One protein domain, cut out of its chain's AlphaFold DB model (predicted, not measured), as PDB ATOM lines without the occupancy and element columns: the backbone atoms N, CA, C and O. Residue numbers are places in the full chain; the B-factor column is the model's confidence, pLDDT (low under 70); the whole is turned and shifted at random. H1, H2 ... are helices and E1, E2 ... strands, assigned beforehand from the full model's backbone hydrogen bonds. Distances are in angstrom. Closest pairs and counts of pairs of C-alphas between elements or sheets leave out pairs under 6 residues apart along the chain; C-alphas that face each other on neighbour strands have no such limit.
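AT A GLANCE: This is residues 2 to 111 and 151 to 183 of the 262 residues of an uncharacterized protein of Coccidioides immitis RMSCC 3703 (UniProt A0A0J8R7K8). A small three-stranded sheet lies between H1 on one face and H3, over edge strand E2, on the other; H4, H5 and H6 gather beyond H3. The 143 printed residues hold E1 E2 H1 E3 H2 H3 H4 H5 H6; the antiparallel sheet runs E2 E1 E3, and the class is mostly helix. The whole is compact, radius of gyration of the C-alphas 15.9 A, and spans 49 by 32 by 31 A.

HOW THE PARTS SIT: Start at E1, residues 11 to 15: N 13 is 2.8 A from O 22 of its hairpin partner E2, residues 20 to 24, and N 12 is 2.9 A from O 47 of E3, residues 44 to 48. H1, residues 26 to 38, is on the sheet at a height of 9.0 A, its closest C-alphas to E1 being Ala 29 and Trp 11, 6.9 A. E2, H1 and E3 make a split strand-helix-strand unit, E1 between its strands, with a right-handed crossover. H3, residues 79 to 89, is on the opposite face, over E2; the closest C-alphas are Ala 21 and Leu 81, 7.5 A. H2, residues 55 to 62, is close to but not clearly touching H3: C-alphas 61 and 82, 6.9 A. H3 touches H4, residues 96 to 106, about perpendicular at 75 degrees, closest at C-alphas 83 and 102, 6.3 A. H5, residues 155 to 166, touches H6, residues 176 to 181, with residues 156 to 160 alone, closest at C-alphas 156 and 181, 4.9 A. Every O i to N i+4 pair is within hydrogen-bond range in H3, H5 and H6, against 6 of 9 in H1, 5 of 7 in H4 and 0 of 4 in H2, where 3 of 5 O i to N i+3 pairs are.

IN THESE COORDINATES: Find C-alpha 11 at (116.972, 130.077, 166.449), where E1 begins; H1 measures 18.9 A from first to last C-alpha and H5 16.0 A; H6 ends at C-alpha 181, at (113.858, 137.553, 191.293).

THE WHOLE: Residues 112 to 150 are not printed, a gap of 19.1 A; the link H2 to H3 is long; pLDDT is under 70 at residues 2 to 5 and 109 to 111.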
ATOM      1  N   ILE A   2     111.683 149.217 170.213       55.84
ATOM      2  CA  ILE A   2     110.924 148.307 171.109       55.84
ATOM      3  C   ILE A   2     110.594 146.939 170.468       55.84
ATOM      4  O   ILE A   2     110.597 145.921 171.153       55.84
ATOM      5  N   ALA A   3     110.390 146.880 169.146       59.88
ATOM      6  CA  ALA A   3     109.991 145.651 168.449       59.88
ATOM      7  C   ALA A   3     110.979 144.471 168.587       59.88
ATOM      8  O   ALA A   3     110.546 143.323 168.535       59.88
ATOM      9  N   PHE A   4     112.281 144.725 168.789       59.34
ATOM     10  CA  PHE A   4     113.282 143.655 168.926       59.34
ATOM     11  C   PHE A   4     113.169 142.925 170.271       59.34
ATOM     12  O   PHE A   4     113.338 141.711 170.337       59.34
ATOM     13  N   LEU A   5     112.799 143.641 171.340       63.34
ATOM     14  CA  LEU A   5     112.652 143.052 172.673       63.34
ATOM     15  C   LEU A   5     111.549 141.991 172.719       63.34
ATOM     16  O   LEU A   5     111.622 141.076 173.533       63.34
ATOM     17  N   TRP A   6     110.560 142.064 171.829       73.81
ATOM     18  CA  TRP A   6     109.426 141.139 171.798       73.81
ATOM     19  C   TRP A   6     109.589 139.974 170.830       73.81
ATOM     20  O   TRP A   6     108.728 139.094 170.806       73.81
ATOM     21  N   ARG A   7     110.660 139.949 170.028       83.06
ATOM     22  CA  ARG A   7     110.912 138.810 169.147       83.06
ATOM     23  C   ARG A   7     111.236 137.581 170.012       83.06
ATOM     24  O   ARG A   7     112.078 137.678 170.913       83.06
ATOM     25  N   PRO A   8     110.556 136.443 169.785       86.25
ATOM     26  CA  PRO A   8     110.887 135.209 170.474       86.25
ATOM     27  C   PRO A   8     112.260 134.723 170.005       86.25
ATOM     28  O   PRO A   8     112.613 134.823 168.829       86.25
ATOM     29  N   VAL A   9     113.045 134.215 170.948       92.69
ATOM     30  CA  VAL A   9     114.338 133.600 170.653       92.69
ATOM     31  C   VAL A   9     114.061 132.172 170.206       92.69
ATOM     32  O   VAL A   9     113.821 131.314 171.049       92.69
ATOM     33  N   ASN A  10     114.050 131.951 168.892       94.44
ATOM     34  CA  ASN A  10     113.678 130.662 168.299       94.44
ATOM     35  C   ASN A  10     114.859 129.907 167.693       94.44
ATOM     36  O   ASN A  10     114.846 128.681 167.654       94.44
ATOM     37  N   TRP A  11     115.864 130.634 167.209       96.00
ATOM     38  CA  TRP A  11     116.972 130.077 166.449       96.00
ATOM     39  C   TRP A  11     118.298 130.463 167.088       96.00
ATOM     40  O   TRP A  11     118.544 131.630 167.400       96.00
ATOM     41  N   VAL A  12     119.149 129.463 167.286       97.00
ATOM     42  CA  VAL A  12     120.469 129.610 167.889       97.00
ATOM     43  C   VAL A  12     121.476 128.865 167.033       97.00
ATOM     44  O   VAL A  12     121.321 127.676 166.778       97.00
ATOM     45  N   ILE A  13     122.529 129.543 166.602       96.62
ATOM     46  CA  ILE A  13     123.708 128.887 166.050       96.62
ATOM     47  C   ILE A  13     124.601 128.482 167.214       96.62
ATOM     48  O   ILE A  13     124.966 129.325 168.026       96.62
ATOM     49  N   TRP A  14     124.969 127.210 167.281       96.44
ATOM     50  CA  TRP A  14     125.920 126.665 168.239       96.44
ATOM     51  C   TRP A  14     127.167 126.171 167.513       96.44
ATOM     52  O   TRP A  14     127.051 125.404 166.556       96.44
ATOM     53  N   SER A  15     128.352 126.575 167.969       94.75
ATOM     54  CA  SER A  15     129.621 126.042 167.475       94.75
ATOM     55  C   SER A  15     130.351 125.268 168.566       94.75
ATOM     56  O   SER A  15     130.632 125.796 169.637       94.75
ATOM     57  N   PHE A  16     130.699 124.021 168.261       93.06
ATOM     58  CA  PHE A  16     131.538 123.169 169.100       93.06
ATOM     59  C   PHE A  16     133.010 123.580 169.097       93.06
ATOM     60  O   PHE A  16     133.734 123.214 170.012       93.06
ATOM     61  N   GLU A  17     133.463 124.302 168.072       92.56
ATOM     62  CA  GLU A  17     134.866 124.707 167.949       92.56
ATOM     63  C   GLU A  17     135.170 125.939 168.800       92.56
ATOM     64  O   GLU A  17     136.175 125.976 169.503       92.56
ATOM     65  N   SER A  18     134.287 126.938 168.761       93.19
ATOM     66  CA  SER A  18     134.437 128.159 169.555       93.19
ATOM     67  C   SER A  18     133.713 128.114 170.900       93.19
ATOM     68  O   SER A  18     133.811 129.077 171.657       93.19
ATOM     69  N   GLU A  19     132.967 127.040 171.178       94.00
ATOM     70  CA  GLU A  19     132.065 126.918 172.331       94.00
ATOM     71  C   GLU A  19     131.170 128.157 172.506       94.00
ATOM     72  O   GLU A  19     130.921 128.631 173.615       94.00
ATOM     73  N   ALA A  20     130.689 128.702 171.387       94.50
ATOM     74  CA  ALA A  20     129.920 129.936 171.349       94.50
ATOM     75  C   ALA A  20     128.530 129.715 170.752       94.50
ATOM     76  O   ALA A  20     128.323 128.881 169.863       94.50
ATOM     77  N   ALA A  21     127.584 130.521 171.229       95.88
ATOM     78  CA  ALA A  21     126.220 130.560 170.730       95.88
ATOM     79  C   ALA A  21     125.879 131.942 170.166       95.88
ATOM     80  O   ALA A  21     126.262 132.961 170.739       95.88
ATOM     81  N   MET A  22     125.111 131.974 169.080       96.06
ATOM     82  CA  MET A  22     124.584 133.201 168.487       96.06
ATOM     83  C   MET A  22     123.082 133.067 168.262       96.06
ATOM     84  O   MET A  22     122.635 132.138 167.596       96.06
ATOM     85  N   VAL A  23     122.298 133.995 168.809       96.00
ATOM     86  CA  VAL A  23     120.863 134.088 168.514       96.00
ATOM     87  C   VAL A  23     120.684 134.753 167.159       96.00
ATOM     88  O   VAL A  23     121.265 135.808 166.922       96.00
ATOM     89  N   VAL A  24     119.859 134.151 166.306       95.31
ATOM     90  CA  VAL A  24     119.522 134.690 164.982       95.31
ATOM     91  C   VAL A  24     118.016 134.883 164.859       95.31
ATOM     92  O   VAL A  24     117.225 134.152 165.465       95.31
ATOM     93  N   ILE A  25     117.602 135.895 164.100       93.62
ATOM     94  CA  ILE A  25     116.175 136.143 163.853       93.62
ATOM     95  C   ILE A  25     115.638 135.176 162.785       93.62
ATOM     96  O   ILE A  25     116.424 134.624 162.014       93.62
ATOM     97  N   PRO A  26     114.312 134.952 162.701       92.62
ATOM     98  CA  PRO A  26     113.729 134.101 161.662       92.62
ATOM     99  C   PRO A  26     114.166 134.478 160.239       92.62
ATOM    100  O   PRO A  26     114.506 133.599 159.458       92.62
ATOM    101  N   GLU A  27     114.241 135.774 159.938       93.94
ATOM    102  CA  GLU A  27     114.641 136.298 158.631       93.94
ATOM    103  C   GLU A  27     116.105 135.955 158.278       93.94
ATOM    104  O   GLU A  27     116.424 135.658 157.131       93.94
ATOM    105  N   GLU A  28     117.006 135.936 159.265       94.94
ATOM    106  CA  GLU A  28     118.392 135.477 159.086       94.94
ATOM    107  C   GLU A  28     118.456 133.950 158.986       94.94
ATOM    108  O   GLU A  28     119.201 133.406 158.171       94.94
ATOM    109  N   ALA A  29     117.656 133.246 159.792       95.06
ATOM    110  CA  ALA A  29     117.593 131.792 159.779       95.06
ATOM    111  C   ALA A  29     117.166 131.256 158.402       95.06
ATOM    112  O   ALA A  29     117.747 130.280 157.934       95.06
ATOM    113  N   GLU A  30     116.225 131.911 157.717       95.62
ATOM    114  CA  GLU A  30     115.807 131.548 156.354       95.62
ATOM    115  C   GLU A  30     116.966 131.557 155.349       95.62
ATOM    116  O   GLU A  30     117.057 130.660 154.509       95.62
ATOM    117  N   LEU A  31     117.889 132.514 155.475       95.88
ATOM    118  CA  LEU A  31     119.088 132.596 154.637       95.88
ATOM    119  C   LEU A  31     120.142 131.552 155.027       95.88
ATOM    120  O   LEU A  31     120.866 131.039 154.173       95.88
ATOM    121  N   LEU A  32     120.226 131.217 156.315       94.69
ATOM    122  CA  LEU A  32     121.198 130.265 156.849       94.69
ATOM    123  C   LEU A  32     120.798 128.805 156.603       94.69
ATOM    124  O   LEU A  32     121.670 127.964 156.398       94.69
ATOM    125  N   ILE A  33     119.504 128.477 156.604       95.12
ATOM    126  CA  ILE A  33     119.003 127.101 156.455       95.12
ATOM    127  C   ILE A  33     119.600 126.386 155.226       95.12
ATOM    128  O   ILE A  33     120.107 125.274 155.402       95.12
ATOM    129  N   PRO A  34     119.602 126.966 154.006       94.88
ATOM    130  CA  PRO A  34     120.252 126.352 152.848       94.88
ATOM    131  C   PRO A  34     121.747 126.097 153.077       94.88
ATOM    132  O   PRO A  34     122.230 124.998 152.813       94.88
ATOM    133  N   MET A  35     122.459 127.059 153.672       93.38
ATOM    134  CA  MET A  35     123.892 126.935 153.964       93.38
ATOM    135  C   MET A  35     124.175 125.781 154.932       93.38
ATOM    136  O   MET A  35     125.093 124.997 154.703       93.38
ATOM    137  N   PHE A  36     123.370 125.624 155.987       93.00
ATOM    138  CA  PHE A  36     123.500 124.510 156.935       93.00
ATOM    139  C   PHE A  36     123.105 123.153 156.332       93.00
ATOM    140  O   PHE A  36     123.592 122.124 156.799       93.00
ATOM    141  N   ARG A  37     122.245 123.122 155.302       91.19
ATOM    142  CA  ARG A  37     121.892 121.888 154.572       91.19
ATOM    143  C   ARG A  37     122.994 121.433 153.623       91.19
ATOM    144  O   ARG A  37     123.212 120.232 153.484       91.19
ATOM    145  N   GLU A  38     123.659 122.373 152.962       89.25
ATOM    146  CA  GLU A  38     124.704 122.090 151.972       89.25
ATOM    147  C   GLU A  38     126.092 121.942 152.602       89.25
ATOM    148  O   GLU A  38     126.973 121.276 152.046       89.25
ATOM    149  N   SER A  39     126.299 122.551 153.772       83.81
ATOM    150  CA  SER A  39     127.585 122.520 154.447       83.81
ATOM    151  C   SER A  39     127.980 121.106 154.870       83.81
ATOM    152  O   SER A  39     127.211 120.340 155.448       83.81
ATOM    153  N   LYS A  40     129.255 120.789 154.647       80.25
ATOM    154  CA  LYS A  40     129.901 119.581 155.175       80.25
ATOM    155  C   LYS A  40     130.484 119.795 156.573       80.25
ATOM    156  O   LYS A  40     130.981 118.838 157.168       80.25
ATOM    157  N   THR A  41     130.471 121.028 157.087       76.69
ATOM    158  CA  THR A  41     130.982 121.328 158.426       76.69
ATOM    159  C   THR A  41     130.068 120.702 159.475       76.69
ATOM    160  O   THR A  41     128.855 120.879 159.458       76.69
ATOM    161  N   ARG A  42     130.661 119.935 160.393       80.19
ATOM    162  CA  ARG A  42     129.938 119.254 161.482       80.19
ATOM    163  C   ARG A  42     130.212 119.861 162.856       80.19
ATOM    164  O   ARG A  42     129.875 119.254 163.860       80.19
ATOM    165  N   CYS A  43     130.857 121.026 162.885       88.06
ATOM    166  CA  CYS A  43     131.215 121.723 164.120       88.06
ATOM    167  C   CYS A  43     130.234 122.849 164.460       88.06
ATOM    168  O   CYS A  43     130.278 123.356 165.574       88.06
ATOM    169  N   THR A  44     129.356 123.238 163.532       94.06
ATOM    170  CA  THR A  44     128.390 124.324 163.724       94.06
ATOM    171  C   THR A  44     126.994 123.812 163.415       94.06
ATOM    172  O   THR A  44     126.783 123.164 162.393       94.06
ATOM    173  N   HIS A  45     126.043 124.120 164.288       94.88
ATOM    174  CA  HIS A  45     124.675 123.626 164.232       94.88
ATOM    175  C   HIS A  45     123.704 124.790 164.364       94.88
ATOM    176  O   HIS A  45     123.851 125.620 165.257       94.88
ATOM    177  N   LEU A  46     122.692 124.831 163.507       96.19
ATOM    178  CA  LEU A  46     121.526 125.681 163.693       96.19
ATOM    179  C   LEU A  46     120.498 124.905 164.516       96.19
ATOM    180  O   LEU A  46     120.032 123.852 164.091       96.19
ATOM    181  N   VAL A  47     120.168 125.413 165.695       95.88
ATOM    182  CA  VAL A  47     119.365 124.751 166.726       95.88
ATOM    183  C   VAL A  47     118.099 125.562 166.984       95.88
ATOM    184  O   VAL A  47     118.145 126.790 167.064       95.88
ATOM    185  N   THR A  48     116.964 124.884 167.143       95.31
ATOM    186  CA  THR A  48     115.738 125.534 167.617       95.31
ATOM    187  C   THR A  48     115.714 125.596 169.134       95.31
ATOM    188  O   THR A  48     116.033 124.612 169.806       95.31
ATOM    189  N   TYR A  49     115.224 126.700 169.669       95.69
ATOM    190  CA  TYR A  49     115.019 126.887 171.093       95.69
ATOM    191  C   TYR A  49     113.638 127.490 171.351       95.69
ATOM    192  O   TYR A  49     113.143 128.282 170.560       95.69
ATOM    193  N   ALA A  50     113.008 127.109 172.458       93.56
ATOM    194  CA  ALA A  50     111.770 127.720 172.920       93.56
ATOM    195  C   ALA A  50     111.854 127.893 174.434       93.56
ATOM    196  O   ALA A  50     112.045 126.918 175.159       93.56
ATOM    197  N   ALA A  51     111.716 129.131 174.909       94.25
ATOM    198  CA  ALA A  51     111.816 129.438 176.330       94.25
ATOM    199  C   ALA A  51     110.692 128.751 177.126       94.25
ATOM    200  O   ALA A  51     109.514 128.982 176.832       94.25
ATOM    201  N   PRO A  52     111.011 127.959 178.165       95.06
ATOM    202  CA  PRO A  52     109.998 127.432 179.070       95.06
ATOM    203  C   PRO A  52     109.255 128.549 179.826       95.06
ATOM    204  O   PRO A  52     109.738 129.105 180.819       95.06
ATOM    205  N   ILE A  53     108.051 128.876 179.348       93.00
ATOM    206  CA  ILE A  53     107.130 129.823 180.000       93.00
ATOM    207  C   ILE A  53     106.072 129.134 180.866       93.00
ATOM    208  O   ILE A  53     105.450 129.780 181.706       93.00
ATOM    209  N   THR A  54     105.904 127.822 180.686       92.50
ATOM    210  CA  THR A  54     105.075 126.940 181.512       92.50
ATOM    211  C   THR A  54     105.887 125.720 181.935       92.50
ATOM    212  O   THR A  54     106.856 125.342 181.271       92.50
ATOM    213  N   ARG A  55     105.450 125.039 182.998       90.62
ATOM    214  CA  ARG A  55     106.080 123.796 183.468       90.62
ATOM    215  C   ARG A  55     106.120 122.699 182.397       90.62
ATOM    216  O   ARG A  55     107.113 121.990 182.284       90.62
ATOM    217  N   LYS A  56     105.071 122.576 181.573       91.06
ATOM    218  CA  LYS A  56     104.986 121.559 180.505       91.06
ATOM    219  C   LYS A  56     106.035 121.773 179.403       91.06
ATOM    220  O   LYS A  56     106.437 120.818 178.745       91.06
ATOM    221  N   MET A  57     106.529 123.000 179.232       92.81
ATOM    222  CA  MET A  57     107.522 123.356 178.210       92.81
ATOM    223  C   MET A  57     108.974 123.086 178.625       92.81
ATOM    224  O   MET A  57     109.878 123.341 177.837       92.81
ATOM    225  N   LEU A  58     109.226 122.556 179.827       90.81
ATOM    226  CA  LEU A  58     110.586 122.395 180.356       90.81
ATOM    227  C   LEU A  58     111.489 121.509 179.479       90.81
ATOM    228  O   LEU A  58     112.692 121.734 179.399       90.81
ATOM    229  N   HIS A  59     110.907 120.564 178.740       89.06
ATOM    230  CA  HIS A  59     111.625 119.700 177.800       89.06
ATOM    231  C   HIS A  59     112.302 120.459 176.639       89.06
ATOM    232  O   HIS A  59     113.299 119.977 176.104       89.06
ATOM    233  N   PHE A  60     111.839 121.666 176.283       90.19
ATOM    234  CA  PHE A  60     112.471 122.501 175.248       90.19
ATOM    235  C   PHE A  60     113.782 123.156 175.693       90.19
ATOM    236  O   PHE A  60     114.528 123.690 174.873       90.19
ATOM    237  N   ASN A  61     114.097 123.084 176.984       90.56
ATOM    238  CA  ASN A  61     115.283 123.702 177.551       90.56
ATOM    239  C   ASN A  61     116.603 123.038 177.118       90.56
ATOM    240  O   ASN A  61     117.671 123.634 177.214       90.56
ATOM    241  N   SER A  62     116.535 121.794 176.640       89.94
ATOM    242  CA  SER A  62     117.711 120.957 176.369       89.94
ATOM    243  C   SER A  62     118.411 121.242 175.033       89.94
ATOM    244  O   SER A  62     119.379 120.555 174.719       89.94
ATOM    245  N   LEU A  63     117.951 122.224 174.237       92.38
ATOM    246  CA  LEU A  63     118.568 122.616 172.951       92.38
ATOM    247  C   LEU A  63     118.759 121.445 171.961       92.38
ATOM    248  O   LEU A  63     119.621 121.478 171.091       92.38
ATOM    249  N   ASN A  64     117.961 120.387 172.092       91.31
ATOM    250  CA  ASN A  64     118.088 119.153 171.316       91.31
ATOM    251  C   ASN A  64     116.792 118.768 170.586       91.31
ATOM    252  O   ASN A  64     116.707 117.671 170.041       91.31
ATOM    253  N   TYR A  65     115.792 119.658 170.575       91.00
ATOM    254  CA  TYR A  65     114.505 119.412 169.921       91.00
ATOM    255  C   TYR A  65     114.649 119.306 168.400       91.00
ATOM    256  O   TYR A  65     114.169 118.358 167.784       91.00
ATOM    257  N   PHE A  66     115.353 120.263 167.796       93.12
ATOM    258  CA  PHE A  66     115.705 120.237 166.385       93.12
ATOM    259  C   PHE A  66     117.048 120.932 166.180       93.12
ATOM    260  O   PHE A  66     117.300 122.001 166.739       93.12
ATOM    261  N   ALA A  67     117.900 120.315 165.364       93.88
ATOM    262  CA  ALA A  67     119.185 120.868 164.980       93.88
ATOM    263  C   ALA A  67     119.571 120.439 163.564       93.88
ATOM    264  O   ALA A  67     119.296 119.308 163.153       93.88
ATOM    265  N   MET A  68     120.245 121.330 162.839       93.00
ATOM    266  CA  MET A  68     120.779 121.061 161.511       93.00
ATOM    267  C   MET A  68     122.202 121.626 161.332       93.00
ATOM    268  O   MET A  68     122.400 122.828 161.503       93.00
ATOM    269  N   PRO A  69     123.192 120.788 160.973       92.56
ATOM    270  CA  PRO A  69     123.164 119.322 161.023       92.56
ATOM    271  C   PRO A  69     122.753 118.771 162.401       92.56
ATOM    272  O   PRO A  69     122.766 119.492 163.397       92.56
ATOM    273  N   SER A  70     122.372 117.496 162.480       91.25
ATOM    274  CA  SER A  70     121.979 116.870 163.750       91.25
ATOM    275  C   SER A  70     123.111 116.928 164.779       91.25
ATOM    276  O   SER A  70     124.266 116.658 164.441       91.25
ATOM    277  N   LEU A  71     122.780 117.239 166.033       92.50
ATOM    278  CA  LEU A  71     123.738 117.245 167.142       92.50
ATOM    279  C   LEU A  71     124.269 115.827 167.436       92.50
ATOM    280  O   LEU A  71     123.566 114.845 167.174       92.50
ATOM    281  N   PRO A  72     125.482 115.695 168.007       91.25
ATOM    282  CA  PRO A  72     125.992 114.413 168.485       91.25
ATOM    283  C   PRO A  72     125.025 113.743 169.472       91.25
ATOM    284  O   PRO A  72     124.407 114.404 170.310       91.25
ATOM    285  N   SER A  73     124.908 112.415 169.401       88.19
ATOM    286  CA  SER A  73     124.006 111.661 170.276       88.19
ATOM    287  C   SER A  73     124.367 111.861 171.748       88.19
ATOM    288  O   SER A  73     125.510 111.629 172.141       88.19
ATOM    289  N   GLY A  74     123.388 112.247 172.567       89.25
ATOM    290  CA  GLY A  74     123.587 112.460 174.003       89.25
ATOM    291  C   GLY A  74     124.261 113.785 174.366       89.25
ATOM    292  O   GLY A  74     124.564 113.992 175.541       89.25
ATOM    293  N   TRP A  75     124.479 114.686 173.400       92.88
ATOM    294  CA  TRP A  75     124.955 116.032 173.704       92.88
ATOM    295  C   TRP A  75     123.976 116.761 174.628       92.88
ATOM    296  O   TRP A  75     122.757 116.721 174.433       92.88
ATOM    297  N   LYS A  76     124.536 117.444 175.629       92.62
ATOM    298  CA  LYS A  76     123.819 118.368 176.500       92.62
ATOM    299  C   LYS A  76     124.472 119.743 176.400       92.62
ATOM    300  O   LYS A  76     125.705 119.813 176.405       92.62
ATOM    301  N   PRO A  77     123.680 120.819 176.337       93.31
ATOM    302  CA  PRO A  77     124.221 122.165 176.319       93.31
ATOM    303  C   PRO A  77     124.953 122.476 177.634       93.31
ATOM    304  O   PRO A  77     124.533 122.010 178.699       93.31
ATOM    305  N   PRO A  78     126.025 123.284 177.596       94.19
ATOM    306  CA  PRO A  78     126.628 123.824 178.807       94.19
ATOM    307  C   PRO A  78     125.611 124.629 179.631       94.19
ATOM    308  O   PRO A  78     124.815 125.382 179.070       94.19
ATOM    309  N   LYS A  79     125.671 124.544 180.966       93.94
ATOM    310  CA  LYS A  79     124.732 125.261 181.855       93.94
ATOM    311  C   LYS A  79     124.755 126.780 181.658       93.94
ATOM    312  O   LYS A  79     123.720 127.433 181.724       93.94
ATOM    313  N   TRP A  80     125.925 127.357 181.377       94.50
ATOM    314  CA  TRP A  80     126.027 128.795 181.107       94.50
ATOM    315  C   TRP A  80     125.165 129.205 179.904       94.50
ATOM    316  O   TRP A  80     124.556 130.273 179.930       94.50
ATOM    317  N   LEU A  81     125.077 128.343 178.883       95.62
ATOM    318  CA  LEU A  81     124.315 128.605 177.669       95.62
ATOM    319  C   LEU A  81     122.823 128.583 177.976       95.62
ATOM    320  O   LEU A  81     122.125 129.530 177.628       95.62
ATOM    321  N   THR A  82     122.335 127.546 178.661       95.38
ATOM    322  CA  THR A  82     120.911 127.441 179.017       95.38
ATOM    323  C   THR A  82     120.474 128.581 179.935       95.38
ATOM    324  O   THR A  82     119.392 129.134 179.744       95.38
ATOM    325  N   ILE A  83     121.328 129.004 180.872       95.56
ATOM    326  CA  ILE A  83     121.066 130.137 181.767       95.56
ATOM    327  C   ILE A  83     120.976 131.451 180.991       95.56
ATOM    328  O   ILE A  83     119.958 132.141 181.075       95.56
ATOM    329  N   GLN A  84     122.012 131.805 180.226       95.25
ATOM    330  CA  GLN A  84     122.053 133.083 179.510       95.25
ATOM    331  C   GLN A  84     120.965 133.160 178.439       95.25
ATOM    332  O   GLN A  84     120.252 134.159 178.349       95.25
ATOM    333  N   LEU A  85     120.789 132.081 177.672       95.62
ATOM    334  CA  LEU A  85     119.737 131.975 176.670       95.62
ATOM    335  C   LEU A  85     118.351 132.012 177.317       95.62
ATOM    336  O   LEU A  85     117.453 132.691 176.822       95.62
ATOM    337  N   GLY A  86     118.176 131.336 178.453       95.25
ATOM    338  CA  GLY A  86     116.969 131.373 179.268       95.25
ATOM    339  C   GLY A  86     116.596 132.792 179.682       95.25
ATOM    340  O   GLY A  86     115.486 133.242 179.401       95.25
ATOM    341  N   ILE A  87     117.537 133.529 180.274       94.81
ATOM    342  CA  ILE A  87     117.332 134.929 180.664       94.81
ATOM    343  C   ILE A  87     116.986 135.768 179.430       94.81
ATOM    344  O   ILE A  87     115.927 136.395 179.396       94.81
ATOM    345  N   LEU A  88     117.810 135.719 178.379       94.00
ATOM    346  CA  LEU A  88     117.611 136.482 177.141       94.00
ATOM    347  C   LEU A  88     116.236 136.228 176.501       94.00
ATOM    348  O   LEU A  88     115.624 137.132 175.930       94.00
ATOM    349  N   SER A  89     115.737 135.001 176.602       93.75
ATOM    350  CA  SER A  89     114.484 134.564 175.990       93.75
ATOM    351  C   SER A  89     113.240 134.760 176.858       93.75
ATOM    352  O   SER A  89     112.131 134.543 176.373       93.75
ATOM    353  N   GLY A  90     113.386 135.213 178.105       94.31
ATOM    354  CA  GLY A  90     112.253 135.406 179.012       94.31
ATOM    355  C   GLY A  90     111.753 134.116 179.672       94.31
ATOM    356  O   GLY A  90     110.575 134.014 180.020       94.31
ATOM    357  N   ARG A  91     112.627 133.113 179.817       95.44
ATOM    358  CA  ARG A  91     112.336 131.837 180.485       95.44
ATOM    359  C   ARG A  91     111.999 132.070 181.957       95.44
ATOM    360  O   ARG A  91     112.768 132.713 182.668       95.44
ATOM    361  N   VAL A  92     110.899 131.473 182.425       96.38
ATOM    362  CA  VAL A  92     110.498 131.540 183.845       96.38
ATOM    363  C   VAL A  92     110.490 130.185 184.562       96.38
ATOM    364  O   VAL A  92     110.491 130.142 185.792       96.38
ATOM    365  N   TYR A  93     110.549 129.079 183.814       96.44
ATOM    366  CA  TYR A  93     110.731 127.726 184.349       96.44
ATOM    367  C   TYR A  93     112.111 127.175 183.974       96.44
ATOM    368  O   TYR A  93     112.556 127.327 182.840       96.44
ATOM    369  N   PHE A  94     112.782 126.519 184.916       95.69
ATOM    370  CA  PHE A  94     114.078 125.863 184.724       95.69
ATOM    371  C   PHE A  94     114.162 124.610 185.612       95.69
ATOM    372  O   PHE A  94     113.325 124.430 186.500       95.69
ATOM    373  N   GLU A  95     115.117 123.718 185.347       94.38
ATOM    374  CA  GLU A  95     115.325 122.517 186.171       94.38
ATOM    375  C   GLU A  95     116.159 122.843 187.413       94.38
ATOM    376  O   GLU A  95     117.076 123.655 187.343       94.38
ATOM    377  N   PHE A  96     115.915 122.168 188.543       94.56
ATOM    378  CA  PHE A  96     116.661 122.439 189.783       94.56
ATOM    379  C   PHE A  96     118.185 122.300 189.617       94.56
ATOM    380  O   PHE A  96     118.945 123.031 190.242       94.56
ATOM    381  N   ASN A  97     118.642 121.436 188.705       93.81
ATOM    382  CA  ASN A  97     120.064 121.266 188.399       93.81
ATOM    383  C   ASN A  97     120.755 122.531 187.838       93.81
ATOM    384  O   ASN A  97     121.982 122.557 187.809       93.81
ATOM    385  N   GLU A  98     120.005 123.545 187.388       93.75
ATOM    386  CA  GLU A  98     120.530 124.838 186.926       93.75
ATOM    387  C   GLU A  98     120.529 125.902 188.036       93.75
ATOM    388  O   GLU A  98     121.069 126.987 187.830       93.75
ATOM    389  N   TYR A  99     119.888 125.637 189.182       94.81
ATOM    390  CA  TYR A  99     119.635 126.646 190.212       94.81
ATOM    391  C   TYR A  99     120.928 127.234 190.785       94.81
ATOM    392  O   TYR A  99     121.074 128.453 190.854       94.81
ATOM    393  N   GLU A 100     121.885 126.377 191.144       93.50
ATOM    394  CA  GLU A 100     123.155 126.804 191.731       93.50
ATOM    395  C   GLU A 100     123.955 127.682 190.758       93.50
ATOM    396  O   GLU A 100     124.390 128.782 191.111       93.50
ATOM    397  N   GLU A 101     124.102 127.247 189.504       93.75
ATOM    398  CA  GLU A 101     124.800 128.024 188.484       93.75
ATOM    399  C   GLU A 101     124.068 129.317 188.123       93.75
ATOM    400  O   GLU A 101     124.718 130.322 187.837       93.75
ATOM    401  N   LEU A 102     122.733 129.328 188.169       94.62
ATOM    402  CA  LEU A 102     121.934 130.535 187.975       94.62
ATOM    403  C   LEU A 102     122.192 131.547 189.097       94.62
ATOM    404  O   LEU A 102     122.479 132.711 188.811       94.62
ATOM    405  N   CYS A 103     122.149 131.117 190.360       92.69
ATOM    406  CA  CYS A 103     122.483 131.964 191.507       92.69
ATOM    407  C   CYS A 103     123.913 132.500 191.406       92.69
ATOM    408  O   CYS A 103     124.142 133.695 191.607       92.69
ATOM    409  N   GLN A 104     124.865 131.651 191.011       91.69
ATOM    410  CA  GLN A 104     126.248 132.058 190.794       91.69
ATOM    411  C   GLN A 104     126.384 133.083 189.658       91.69
ATOM    412  O   GLN A 104     127.124 134.054 189.808       91.69
ATOM    413  N   TYR A 105     125.678 132.888 188.541       92.12
ATOM    414  CA  TYR A 105     125.660 133.818 187.408       92.12
ATOM    415  C   TYR A 105     125.067 135.178 187.794       92.12
ATOM    416  O   TYR A 105     125.564 136.223 187.374       92.12
ATOM    417  N   LEU A 106     124.035 135.172 188.640       91.81
ATOM    418  CA  LEU A 106     123.406 136.382 189.167       91.81
ATOM    419  C   LEU A 106     124.216 137.029 190.300       91.81
ATOM    420  O   LEU A 106     123.967 138.184 190.626       91.81
ATOM    421  N   GLY A 107     125.191 136.337 190.895       88.56
ATOM    422  CA  GLY A 107     125.915 136.826 192.072       88.56
ATOM    423  C   GLY A 107     125.066 136.827 193.349       88.56
ATOM    424  O   GLY A 107     125.344 137.593 194.272       88.56
ATOM    425  N   VAL A 108     124.027 135.988 193.403       81.75
ATOM    426  CA  VAL A 108     123.212 135.771 194.602       81.75
ATOM    427  C   VAL A 108     123.916 134.725 195.454       81.75
ATOM    428  O   VAL A 108     123.838 133.528 195.191       81.75
ATOM    429  N   THR A 109     124.649 135.177 196.463       64.38
ATOM    430  CA  THR A 109     125.161 134.305 197.520       64.38
ATOM    431  C   THR A 109     124.087 134.127 198.586       64.38
ATOM    432  O   THR A 109     123.435 135.098 198.955       64.38
ATOM    433  N   ALA A 110     123.939 132.915 199.132       52.38
ATOM    434  CA  ALA A 110     123.038 132.626 200.259       52.38
ATOM    435  C   ALA A 110     123.299 133.508 201.503       52.38
ATOM    436  O   ALA A 110     122.477 133.570 202.400       52.38
ATOM    437  N   ALA A 111     124.425 134.228 201.544       45.91
ATOM    438  CA  ALA A 111     124.751 135.225 202.561       45.91
ATOM    439  C   ALA A 111     124.091 136.607 202.343       45.91
ATOM    440  O   ALA A 111     124.324 137.513 203.136       45.91
ATOM    441  N   PHE A 151     126.660 140.688 185.857       81.94
ATOM    442  CA  PHE A 151     126.485 141.416 184.593       81.94
ATOM    443  C   PHE A 151     125.848 142.810 184.780       81.94
ATOM    444  O   PHE A 151     125.806 143.604 183.844       81.94
ATOM    445  N   THR A 152     125.350 143.118 185.980       87.56
ATOM    446  CA  THR A 152     124.829 144.434 186.369       87.56
ATOM    447  C   THR A 152     124.938 144.629 187.887       87.56
ATOM    448  O   THR A 152     125.128 143.669 188.632       87.56
ATOM    449  N   ALA A 153     124.805 145.871 188.360       87.56
ATOM    450  CA  ALA A 153     124.885 146.210 189.783       87.56
ATOM    451  C   ALA A 153     123.728 145.622 190.614       87.56
ATOM    452  O   ALA A 153     123.935 145.235 191.760       87.56
ATOM    453  N   LYS A 154     122.519 145.544 190.035       90.25
ATOM    454  CA  LYS A 154     121.303 145.007 190.677       90.25
ATOM    455  C   LYS A 154     120.688 143.893 189.803       90.25
ATOM    456  O   LYS A 154     119.689 144.128 189.126       90.25
ATOM    457  N   PRO A 155     121.290 142.689 189.763       91.81
ATOM    458  CA  PRO A 155     120.941 141.626 188.810       91.81
ATOM    459  C   PRO A 155     119.524 141.085 188.973       91.81
ATOM    460  O   PRO A 155     118.868 140.816 187.972       91.81
ATOM    461  N   LEU A 156     119.027 140.984 190.207       93.31
ATOM    462  CA  LEU A 156     117.655 140.543 190.469       93.31
ATOM    463  C   LEU A 156     116.616 141.576 190.025       93.31
ATOM    464  O   LEU A 156     115.628 141.209 189.396       93.31
ATOM    465  N   VAL A 157     116.878 142.865 190.271       92.38
ATOM    466  CA  VAL A 157     116.010 143.963 189.813       92.38
ATOM    467  C   VAL A 157     115.974 144.004 188.289       92.38
ATOM    468  O   VAL A 157     114.898 143.995 187.699       92.38
ATOM    469  N   PHE A 158     117.144 143.942 187.644       93.88
ATOM    470  CA  PHE A 158     117.222 143.852 186.187       93.88
ATOM    471  C   PHE A 158     116.435 142.655 185.657       93.88
ATOM    472  O   PHE A 158     115.682 142.793 184.698       93.88
ATOM    473  N   LEU A 159     116.608 141.475 186.259       94.69
ATOM    474  CA  LEU A 159     115.937 140.264 185.803       94.69
ATOM    475  C   LEU A 159     114.416 140.388 185.952       94.69
ATOM    476  O   LEU A 159     113.684 140.037 185.029       94.69
ATOM    477  N   GLN A 160     113.941 140.950 187.065       94.25
ATOM    478  CA  GLN A 160     112.527 141.227 187.302       94.25
ATOM    479  C   GLN A 160     111.942 142.158 186.228       94.25
ATOM    480  O   GLN A 160     110.905 141.842 185.636       94.25
ATOM    481  N   GLU A 161     112.608 143.277 185.938       92.94
ATOM    482  CA  GLU A 161     112.192 144.232 184.903       92.94
ATOM    483  C   GLU A 161     112.219 143.590 183.511       92.94
ATOM    484  O   GLU A 161     111.248 143.667 182.755       92.94
ATOM    485  N   TRP A 162     113.306 142.888 183.193       93.06
ATOM    486  CA  TRP A 162     113.505 142.213 181.917       93.06
ATOM    487  C   TRP A 162     112.409 141.181 181.624       93.06
ATOM    488  O   TRP A 162     111.830 141.172 180.534       93.06
ATOM    489  N   LEU A 163     112.080 140.334 182.602       93.69
ATOM    490  CA  LEU A 163     111.023 139.333 182.467       93.69
ATOM    491  C   LEU A 163     109.638 139.976 182.367       93.69
ATOM    492  O   LEU A 163     108.830 139.544 181.543       93.69
ATOM    493  N   SER A 164     109.385 141.045 183.126       92.06
ATOM    494  CA  SER A 164     108.133 141.812 183.039       92.06
ATOM    495  C   SER A 164     107.925 142.391 181.633       92.06
ATOM    496  O   SER A 164     106.828 142.290 181.073       92.06
ATOM    497  N   LEU A 165     108.993 142.916 181.018       91.56
ATOM    498  CA  LEU A 165     108.984 143.415 179.639       91.56
ATOM    499  C   LEU A 165     108.761 142.294 178.615       91.56
ATOM    500  O   LEU A 165     107.934 142.440 177.711       91.56
ATOM    501  N   LYS A 166     109.465 141.162 178.755       89.75
ATOM    502  CA  LYS A 166     109.330 140.002 177.856       89.75
ATOM    503  C   LYS A 166     107.932 139.390 177.884       89.75
ATOM    504  O   LYS A 166     107.460 138.909 176.856       89.75
ATOM    505  N   ARG A 167     107.265 139.436 179.035       87.12
ATOM    506  CA  ARG A 167     105.950 138.826 179.269       87.12
ATOM    507  C   ARG A 167     104.770 139.782 179.102       87.12
ATOM    508  O   ARG A 167     103.638 139.380 179.349       87.12
ATOM    509  N   ARG A 168     105.007 141.032 178.679       86.56
ATOM    510  CA  ARG A 168     103.956 142.048 178.457       86.56
ATOM    511  C   ARG A 168     103.034 142.234 179.674       86.56
ATOM    512  O   ARG A 168     101.831 142.401 179.517       86.56
ATOM    513  N   GLY A 169     103.598 142.163 180.880       78.69
ATOM    514  CA  GLY A 169     102.843 142.300 182.129       78.69
ATOM    515  C   GLY A 169     102.133 141.035 182.624       78.69
ATOM    516  O   GLY A 169     101.461 141.108 183.648       78.69
ATOM    517  N   GLN A 170     102.287 139.874 181.968       86.56
ATOM    518  CA  GLN A 170     101.820 138.614 182.554       86.56
ATOM    519  C   GLN A 170     102.603 138.285 183.826       86.56
ATOM    520  O   GLN A 170     103.838 138.241 183.830       86.56
ATOM    521  N   GLU A 171     101.851 137.976 184.874       90.56
ATOM    522  CA  GLU A 171     102.350 137.577 186.182       90.56
ATOM    523  C   GLU A 171     103.255 136.325 186.078       90.56
ATOM    524  O   GLU A 171     103.060 135.442 185.230       90.56
ATOM    525  N   PHE A 172     104.336 136.305 186.866       94.25
ATOM    526  CA  PHE A 172     105.285 135.185 186.936       94.25
ATOM    527  C   PHE A 172     105.903 134.992 188.322       94.25
ATOM    528  O   PHE A 172     106.839 134.206 188.471       94.25
ATOM    529  N   THR A 173     105.422 135.694 189.343       93.69
ATOM    530  CA  THR A 173     105.968 135.589 190.699       93.69
ATOM    531  C   THR A 173     105.796 134.181 191.262       93.69
ATOM    532  O   THR A 173     106.681 133.692 191.960       93.69
ATOM    533  N   HIS A 174     104.743 133.470 190.852       94.00
ATOM    534  CA  HIS A 174     104.502 132.062 191.181       94.00
ATOM    535  C   HIS A 174     105.234 131.078 190.247       94.00
ATOM    536  O   HIS A 174     104.696 130.043 189.857       94.00
ATOM    537  N   THR A 175     106.481 131.386 189.880       95.81
ATOM    538  CA  THR A 175     107.362 130.515 189.079       95.81
ATOM    539  C   THR A 175     108.748 130.413 189.724       95.81
ATOM    540  O   THR A 175     109.095 131.281 190.530       95.81
ATOM    541  N   PRO A 176     109.586 129.418 189.359       96.19
ATOM    542  CA  PRO A 176     110.972 129.355 189.824       96.19
ATOM    543  C   PRO A 176     111.732 130.662 189.612       96.19
ATOM    544  O   PRO A 176     112.364 131.171 190.530       96.19
ATOM    545  N   MET A 177     111.645 131.250 188.417       96.06
ATOM    546  CA  MET A 177     112.355 132.497 188.144       96.06
ATOM    547  C   MET A 177     111.755 133.682 188.907       96.06
ATOM    548  O   MET A 177     112.491 134.566 189.324       96.06
ATOM    549  N   GLY A 178     110.442 133.673 189.160       95.31
ATOM    550  CA  GLY A 178     109.796 134.643 190.048       95.31
ATOM    551  C   GLY A 178     110.351 134.597 191.473       95.31
ATOM    552  O   GLY A 178     110.652 135.640 192.047       95.31
ATOM    553  N   TYR A 179     110.569 133.396 192.014       95.69
ATOM    554  CA  TYR A 179     111.192 133.209 193.329       95.69
ATOM    555  C   TYR A 179     112.645 133.696 193.334       95.69
ATOM    556  O   TYR A 179     113.041 134.409 194.255       95.69
ATOM    557  N   VAL A 180     113.409 133.397 192.276       94.69
ATOM    558  CA  VAL A 180     114.782 133.902 192.101       94.69
ATOM    559  C   VAL A 180     114.813 135.431 192.094       94.69
ATOM    560  O   VAL A 180     115.610 136.018 192.821       94.69
ATOM    561  N   CYS A 181     113.935 136.090 191.333       93.94
ATOM    562  CA  CYS A 181     113.858 137.553 191.293       93.94
ATOM    563  C   CYS A 181     113.526 138.176 192.656       93.94
ATOM    564  O   CYS A 181     113.995 139.270 192.958       93.94
ATOM    565  N   GLN A 182     112.748 137.476 193.485       91.94
ATOM    566  CA  GLN A 182     112.411 137.889 194.852       91.94
ATOM    567  C   GLN A 182     113.505 137.558 195.877       91.94
ATOM    568  O   GLN A 182     113.325 137.830 197.060       91.94
ATOM    569  N   GLY A 183     114.607 136.924 195.461       89.88
ATOM    570  CA  GLY A 183     115.650 136.452 196.371       89.88
ATOM    571  C   GLY A 183     115.201 135.305 197.282       89.88
ATOM    572  O   GLY A 183     115.863 135.027 198.277       89.88
TER     573      GLY A 183